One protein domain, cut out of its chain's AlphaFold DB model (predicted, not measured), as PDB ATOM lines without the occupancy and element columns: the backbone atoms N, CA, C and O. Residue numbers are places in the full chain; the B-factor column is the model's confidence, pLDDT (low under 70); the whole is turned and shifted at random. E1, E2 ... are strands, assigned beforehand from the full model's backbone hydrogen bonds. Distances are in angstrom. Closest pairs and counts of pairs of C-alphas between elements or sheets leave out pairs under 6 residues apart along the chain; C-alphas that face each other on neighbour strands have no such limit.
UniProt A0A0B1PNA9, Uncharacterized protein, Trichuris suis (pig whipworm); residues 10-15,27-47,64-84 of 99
ATOM      1  N   LEU A  10     -18.752 -21.443 -25.173       57.84
ATOM      2  CA  LEU A  10     -19.865 -20.505 -25.243       57.84
ATOM      3  C   LEU A  10     -19.497 -19.256 -24.436       57.84
ATOM      4  O   LEU A  10     -19.215 -19.325 -23.239       57.84
ATOM      5  N   VAL A  11     -19.534 -18.098 -25.089       59.78
ATOM      6  CA  VAL A  11     -19.518 -16.809 -24.392       59.78
ATOM      7  C   VAL A  11     -20.947 -16.507 -23.970       59.78
ATOM      8  O   VAL A  11     -21.804 -16.279 -24.824       59.78
ATOM      9  N   VAL A  12     -21.218 -16.496 -22.665       57.78
ATOM     10  CA  VAL A  12     -22.501 -16.020 -22.138       57.78
ATOM     11  C   VAL A  12     -22.273 -14.612 -21.604       57.78
ATOM     12  O   VAL A  12     -21.693 -14.417 -20.538       57.78
ATOM     13  N   ILE A  13     -22.721 -13.608 -22.357       58.31
ATOM     14  CA  ILE A  13     -22.771 -12.231 -21.860       58.31
ATOM     15  C   ILE A  13     -24.068 -12.079 -21.074       58.31
ATOM     16  O   ILE A  13     -25.155 -12.117 -21.645       58.31
ATOM     17  N   VAL A  14     -23.951 -11.903 -19.760       55.91
ATOM     18  CA  VAL A  14     -25.097 -11.573 -18.911       55.91
ATOM     19  C   VAL A  14     -25.322 -10.065 -18.992       55.91
ATOM     20  O   VAL A  14     -24.478  -9.262 -18.585       55.91
ATOM     21  N   ALA A  15     -26.465  -9.683 -19.558       54.16
ATOM     22  CA  ALA A  15     -26.908  -8.304 -19.667       54.16
ATOM     23  C   ALA A  15     -27.574  -7.815 -18.372       54.16
ATOM     24  O   ALA A  15     -28.471  -8.472 -17.858       54.16
ATOM     25  N   ALA A  27     -31.185  -5.362 -25.804       69.81
ATOM     26  CA  ALA A  27     -30.236  -6.299 -25.217       69.81
ATOM     27  C   ALA A  27     -28.847  -6.150 -25.876       69.81
ATOM     28  O   ALA A  27     -28.778  -5.793 -27.058       69.81
ATOM     29  N   PRO A  28     -27.750  -6.449 -25.155       76.06
ATOM     30  CA  PRO A  28     -26.423  -6.512 -25.742       76.06
ATOM     31  C   PRO A  28     -26.397  -7.443 -26.950       76.06
ATOM     32  O   PRO A  28     -26.962  -8.539 -26.914       76.06
ATOM     33  N   ARG A  29     -25.731  -7.014 -28.019       81.31
ATOM     34  CA  ARG A  29     -25.694  -7.747 -29.287       81.31
ATOM     35  C   ARG A  29     -24.264  -7.884 -29.774       81.31
ATOM     36  O   ARG A  29     -23.536  -6.899 -29.835       81.31
ATOM     37  N   PHE A  30     -23.888  -9.088 -30.195       81.94
ATOM     38  CA  PHE A  30     -22.647  -9.283 -30.936       81.94
ATOM     39  C   PHE A  30     -22.741  -8.591 -32.294       81.94
ATOM     40  O   PHE A  30     -23.639  -8.869 -33.093       81.94
ATOM     41  N   THR A  31     -21.822  -7.669 -32.547       83.50
ATOM     42  CA  THR A  31     -21.763  -6.933 -33.814       83.50
ATOM     43  C   THR A  31     -20.974  -7.704 -34.865       83.50
ATOM     44  O   THR A  31     -21.196  -7.513 -36.059       83.50
ATOM     45  N   GLN A  32     -20.092  -8.610 -34.429       79.75
ATOM     46  CA  GLN A  32     -19.262  -9.461 -35.277       79.75
ATOM     47  C   GLN A  32     -19.208 -10.890 -34.731       79.75
ATOM     48  O   GLN A  32     -19.488 -11.138 -33.557       79.75
ATOM     49  N   LYS A  33     -18.835 -11.846 -35.593       80.31
ATOM     50  CA  LYS A  33     -18.532 -13.210 -35.144       80.31
ATOM     51  C   LYS A  33     -17.330 -13.173 -34.187       80.31
ATOM     52  O   LYS A  33     -16.399 -12.414 -34.461       80.31
ATOM     53  N   PRO A  34     -17.317 -13.997 -33.124       82.44
ATOM     54  CA  PRO A  34     -16.128 -14.173 -32.305       82.44
ATOM     55  C   PRO A  34     -14.919 -14.540 -33.164       82.44
ATOM     56  O   PRO A  34     -15.025 -15.359 -34.082       82.44
ATOM     57  N   VAL A  35     -13.778 -13.937 -32.857       87.50
ATOM     58  CA  VAL A  35     -12.510 -14.206 -33.529       87.50
ATOM     59  C   VAL A  35     -11.632 -15.010 -32.586       87.50
ATOM     60  O   VAL A  35     -11.509 -14.672 -31.413       87.50
ATOM     61  N   ILE A  36     -11.013 -16.071 -33.099       87.75
ATOM     62  CA  ILE A  36     -10.026 -16.866 -32.368       87.75
ATOM     63  C   ILE A  36      -8.694 -16.719 -33.088       87.75
ATOM     64  O   ILE A  36      -8.613 -16.910 -34.302       87.75
ATOM     65  N   LYS A  37      -7.656 -16.363 -32.340       90.19
ATOM     66  CA  LYS A  37      -6.289 -16.182 -32.825       90.19
ATOM     67  C   LYS A  37      -5.349 -16.988 -31.950       90.19
ATOM     68  O   LYS A  37      -5.577 -17.117 -30.752       90.19
ATOM     69  N   GLN A  38      -4.277 -17.484 -32.543       90.06
ATOM     70  CA  GLN A  38      -3.126 -17.939 -31.778       90.06
ATOM     71  C   GLN A  38      -2.126 -16.782 -31.686       90.06
ATOM     72  O   GLN A  38      -1.873 -16.118 -32.694       90.06
ATOM     73  N   THR A  39      -1.610 -16.491 -30.494       90.50
ATOM     74  CA  THR A  39      -0.586 -15.455 -30.305       90.50
ATOM     75  C   THR A  39       0.787 -15.977 -30.752       90.50
ATOM     76  O   THR A  39       0.975 -17.195 -30.849       90.50
ATOM     77  N   PRO A  40       1.773 -15.096 -31.014       89.50
ATOM     78  CA  PRO A  40       3.143 -15.515 -31.328       89.50
ATOM     79  C   PRO A  40       3.776 -16.419 -30.257       89.50
ATOM     80  O   PRO A  40       4.617 -17.258 -30.567       89.50
ATOM     81  N   GLU A  41       3.355 -16.269 -29.004       87.88
ATOM     82  CA  GLU A  41       3.827 -17.046 -27.856       87.88
ATOM     83  C   GLU A  41       3.202 -18.450 -27.789       87.88
ATOM     84  O   GLU A  41       3.695 -19.299 -27.045       87.88
ATOM     85  N   GLY A  42       2.164 -18.713 -28.593       88.12
ATOM     86  CA  GLY A  42       1.447 -19.987 -28.669       88.12
ATOM     87  C   GLY A  42       0.109 -20.011 -27.926       88.12
ATOM     88  O   GLY A  42      -0.611 -21.006 -28.037       88.12
ATOM     89  N   ASP A  43      -0.244 -18.929 -27.228       91.19
ATOM     90  CA  ASP A  43      -1.494 -18.795 -26.479       91.19
ATOM     91  C   ASP A  43      -2.702 -18.663 -27.410       91.19
ATOM     92  O   ASP A  43      -2.576 -18.293 -28.578       91.19
ATOM     93  N   LEU A  44      -3.902 -18.943 -26.897       90.69
ATOM     94  CA  LEU A  44      -5.145 -18.757 -27.649       90.69
ATOM     95  C   LEU A  44      -5.868 -17.506 -27.164       90.69
ATOM     96  O   LEU A  44      -6.229 -17.406 -25.996       90.69
ATOM     97  N   LEU A  45      -6.125 -16.573 -28.074       91.88
ATOM     98  CA  LEU A  45      -6.880 -15.353 -27.830       91.88
ATOM     99  C   LEU A  45      -8.247 -15.453 -28.508       91.88
ATOM    100  O   LEU A  45      -8.332 -15.587 -29.729       91.88
ATOM    101  N   MET A  46      -9.313 -15.348 -27.721       91.00
ATOM    102  CA  MET A  46     -10.678 -15.202 -28.214       91.00
ATOM    103  C   MET A  46     -11.157 -13.769 -28.003       91.00
ATOM    104  O   MET A  46     -11.036 -13.236 -26.903       91.00
ATOM    105  N   GLU A  47     -11.726 -13.162 -29.040       91.31
ATOM    106  CA  GLU A  47     -12.210 -11.782 -29.051       91.31
ATOM    107  C   GLU A  47     -13.665 -11.722 -29.517       91.31
ATOM    108  O   GLU A  47     -14.026 -12.278 -30.555       91.31
ATOM    109  N   THR A  64     -20.203 -26.453 -19.701       80.69
ATOM    110  CA  THR A  64     -20.982 -25.932 -18.560       80.69
ATOM    111  C   THR A  64     -20.118 -25.349 -17.440       80.69
ATOM    112  O   THR A  64     -20.649 -24.910 -16.421       80.69
ATOM    113  N   THR A  65     -18.793 -25.359 -17.586       82.56
ATOM    114  CA  THR A  65     -17.859 -24.943 -16.532       82.56
ATOM    115  C   THR A  65     -17.484 -23.475 -16.701       82.56
ATOM    116  O   THR A  65     -16.986 -23.099 -17.764       82.56
ATOM    117  N   SER A  66     -17.700 -22.659 -15.659       86.56
ATOM    118  CA  SER A  66     -17.270 -21.250 -15.638       86.56
ATOM    119  C   SER A  66     -15.749 -21.158 -15.690       86.56
ATOM    120  O   SER A  66     -15.048 -21.890 -14.990       86.56
ATOM    121  N   ILE A  67     -15.250 -20.251 -16.521       88.81
ATOM    122  CA  ILE A  67     -13.838 -19.897 -16.593       88.81
ATOM    123  C   ILE A  67     -13.634 -18.653 -15.734       88.81
ATOM    124  O   ILE A  67     -14.145 -17.579 -16.047       88.81
ATOM    125  N   GLU A  68     -12.850 -18.810 -14.674       91.19
ATOM    126  CA  GLU A  68     -12.452 -17.728 -13.778       91.19
ATOM    127  C   GLU A  68     -11.014 -17.272 -14.091       91.19
ATOM    128  O   GLU A  68     -10.206 -18.075 -14.575       91.19
ATOM    129  N   PRO A  69     -10.670 -15.996 -13.837       93.06
ATOM    130  CA  PRO A  69      -9.318 -15.492 -14.058       93.06
ATOM    131  C   PRO A  69      -8.292 -16.185 -13.147       93.06
ATOM    132  O   PRO A  69      -8.580 -16.497 -11.993       93.06
ATOM    133  N   GLY A  70      -7.074 -16.389 -13.654       92.25
ATOM    134  CA  GLY A  70      -5.970 -17.012 -12.918       92.25
ATOM    135  C   GLY A  70      -4.746 -17.258 -13.799       92.25
ATOM    136  O   GLY A  70      -4.600 -16.642 -14.853       92.25
ATOM    137  N   ASP A  71      -3.884 -18.199 -13.411       91.75
ATOM    138  CA  ASP A  71      -2.625 -18.463 -14.128       91.75
ATOM    139  C   ASP A  71      -2.837 -18.859 -15.594       91.75
ATOM    140  O   ASP A  71      -2.059 -18.469 -16.461       91.75
ATOM    141  N   ARG A  72      -3.902 -19.615 -15.885       90.25
ATOM    142  CA  ARG A  72      -4.211 -20.106 -17.236       90.25
ATOM    143  C   ARG A  72      -5.080 -19.151 -18.056       90.25
ATOM    144  O   ARG A  72      -5.055 -19.234 -19.282       90.25
ATOM    145  N   TYR A  73      -5.863 -18.292 -17.411       93.31
ATOM    146  CA  TYR A  73      -6.923 -17.530 -18.068       93.31
ATOM    147  C   TYR A  73      -6.847 -16.053 -17.708       93.31
ATOM    148  O   TYR A  73      -6.942 -15.691 -16.536       93.31
ATOM    149  N   GLU A  74      -6.762 -15.196 -18.723       94.44
ATOM    150  CA  GLU A  74      -6.953 -13.755 -18.556       94.44
ATOM    151  C   GLU A  74      -8.236 -13.325 -19.254       94.44
ATOM    152  O   GLU A  74      -8.436 -13.573 -20.442       94.44
ATOM    153  N   LEU A  75      -9.123 -12.684 -18.498       93.00
ATOM    154  CA  LEU A  75     -10.407 -12.198 -18.977       93.00
ATOM    155  C   LEU A  75     -10.356 -10.673 -18.983       93.00
ATOM    156  O   LEU A  75     -10.006 -10.058 -17.976       93.00
ATOM    157  N   SER A  76     -10.747 -10.049 -20.090       93.38
ATOM    158  CA  SER A  76     -10.813  -8.592 -20.183       93.38
ATOM    159  C   SER A  76     -12.095  -8.113 -20.852       93.38
ATOM    160  O   SER A  76     -12.696  -8.795 -21.684       93.38
ATOM    161  N   LEU A  77     -12.520  -6.915 -20.457       92.50
ATOM    162  CA  LEU A  77     -13.621  -6.188 -21.071       92.50
ATOM    163  C   LEU A  77     -13.199  -4.730 -21.238       92.50
ATOM    164  O   LEU A  77     -13.022  -4.009 -20.255       92.50
ATOM    165  N   LYS A  78     -13.058  -4.296 -22.487       93.88
ATOM    166  CA  LYS A  78     -12.618  -2.948 -22.848       93.88
ATOM    167  C   LYS A  78     -13.752  -2.191 -23.527       93.88
ATOM    168  O   LYS A  78     -14.357  -2.705 -24.457       93.88
ATOM    169  N   SER A  79     -14.019  -0.962 -23.087       93.69
ATOM    170  CA  SER A  79     -14.893  -0.043 -23.827       93.69
ATOM    171  C   SER A  79     -14.126   0.539 -25.015       93.69
ATOM    172  O   SER A  79     -12.996   1.003 -24.848       93.69
ATOM    173  N   LEU A  80     -14.728   0.500 -26.202       94.06
ATOM    174  CA  LEU A  80     -14.177   1.082 -27.430       94.06
ATOM    175  C   LEU A  80     -14.834   2.429 -27.790       94.06
ATOM    176  O   LEU A  80     -14.408   3.092 -28.732       94.06
ATOM    177  N   GLY A  81     -15.829   2.864 -27.005       89.38
ATOM    178  CA  GLY A  81     -16.643   4.054 -27.265       89.38
ATOM    179  C   GLY A  81     -17.918   3.732 -28.050       89.38
ATOM    180  O   GLY A  81     -18.077   2.626 -28.546       89.38
ATOM    181  N   LYS A  82     -18.856   4.690 -28.129       86.94
ATOM    182  CA  LYS A  82     -20.149   4.540 -28.838       86.94
ATOM    183  C   LYS A  82     -20.888   3.228 -28.515       86.94
ATOM    184  O   LYS A  82     -21.343   2.542 -29.419       86.94
ATOM    185  N   GLU A  83     -20.977   2.882 -27.227       88.81
ATOM    186  CA  GLU A  83     -21.651   1.661 -26.741       88.81
ATOM    187  C   GLU A  83     -20.985   0.343 -27.176       88.81
ATOM    188  O   GLU A  83     -21.511  -0.735 -26.918       88.81
ATOM    189  N   GLU A  84     -19.796   0.400 -27.771       91.25
ATOM    190  CA  GLU A  84     -19.055  -0.764 -28.234       91.25
ATOM    191  C   GLU A  84     -18.062  -1.253 -27.171       91.25
ATOM    192  O   GLU A  84     -17.374  -0.469 -26.500       91.25
TER     193      GLU A  84
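What this domain is: This is residues 10 to 15, 27 to 47 and 64 to 84 of the 99 residues of an uncharacterized protein of Trichuris suis (pig whipworm) (UniProt A0A0B1PNA9). A two-stranded hairpin, E2 and E3, and one long strand, E5, make an open, loose frame, with E5 near E3 but not paired with it. Two more strands, E1 and E4, lie away from the hairpin, and E4 leads through a turn into E5. The printed part has 48 residues, with no named helix and five named strands, E1 to E5 in order along the chain. The sheet has the order E2 - E3 and is antiparallel; the class is all strand. The whole is loose, with a radius of gyration of the C-alphas of 12.8 A and spans of 33 by 26 by 17 A.

How they stand to each other: Along the printed part come E1, residues 10 to 14, E2, residues 35 to 38, E3, residues 44 to 47, E4, residues 65 to 67, and E5, residues 73 to 81. E1 is apart from the other four strands. E2 and E3 form a hairpin of antiparallel neighbours, at 158 degrees between their directions. Their C-alphas 36 and 46 face each other at 4.5 A, and N 35 and O 47 are within hydrogen-bond range at 2.8 A, as are N 45 and O 37 at 2.8 A. E3 and E5 are near each other, with 5 pairs of C-alphas within 10 A. E4 is apart from E2 and E3; its closest C-alpha to E5 is that of Ile 67, 7.5 A from that of Tyr 73. E1, E4 and E5 pair with no named strand.

Where its parts are: E1 begins at C-alpha 10 (-19.865, -20.505, -25.243) and is 12.1 A long. E2 measures 10.2 A, E3 10.0 A and E4 6.5 A. E5 measures 25.4 A and ends at C-alpha 81 (-16.643, 4.054, -27.265).

The domain as a whole: The C-alphas farthest apart are those of Ala 27 and Glu 41, at 35.8 A. Residues 16 to 26 and 48 to 63 are not printed; the gaps are 6.8 A between C-alphas 15 and 27, and 19.7 A between C-alphas 47 and 64. The links E2 to E3 and E4 to E5 are tight. The mean pLDDT of the printed part is 84.3, and residues 10 to 15 and 27 are under 70.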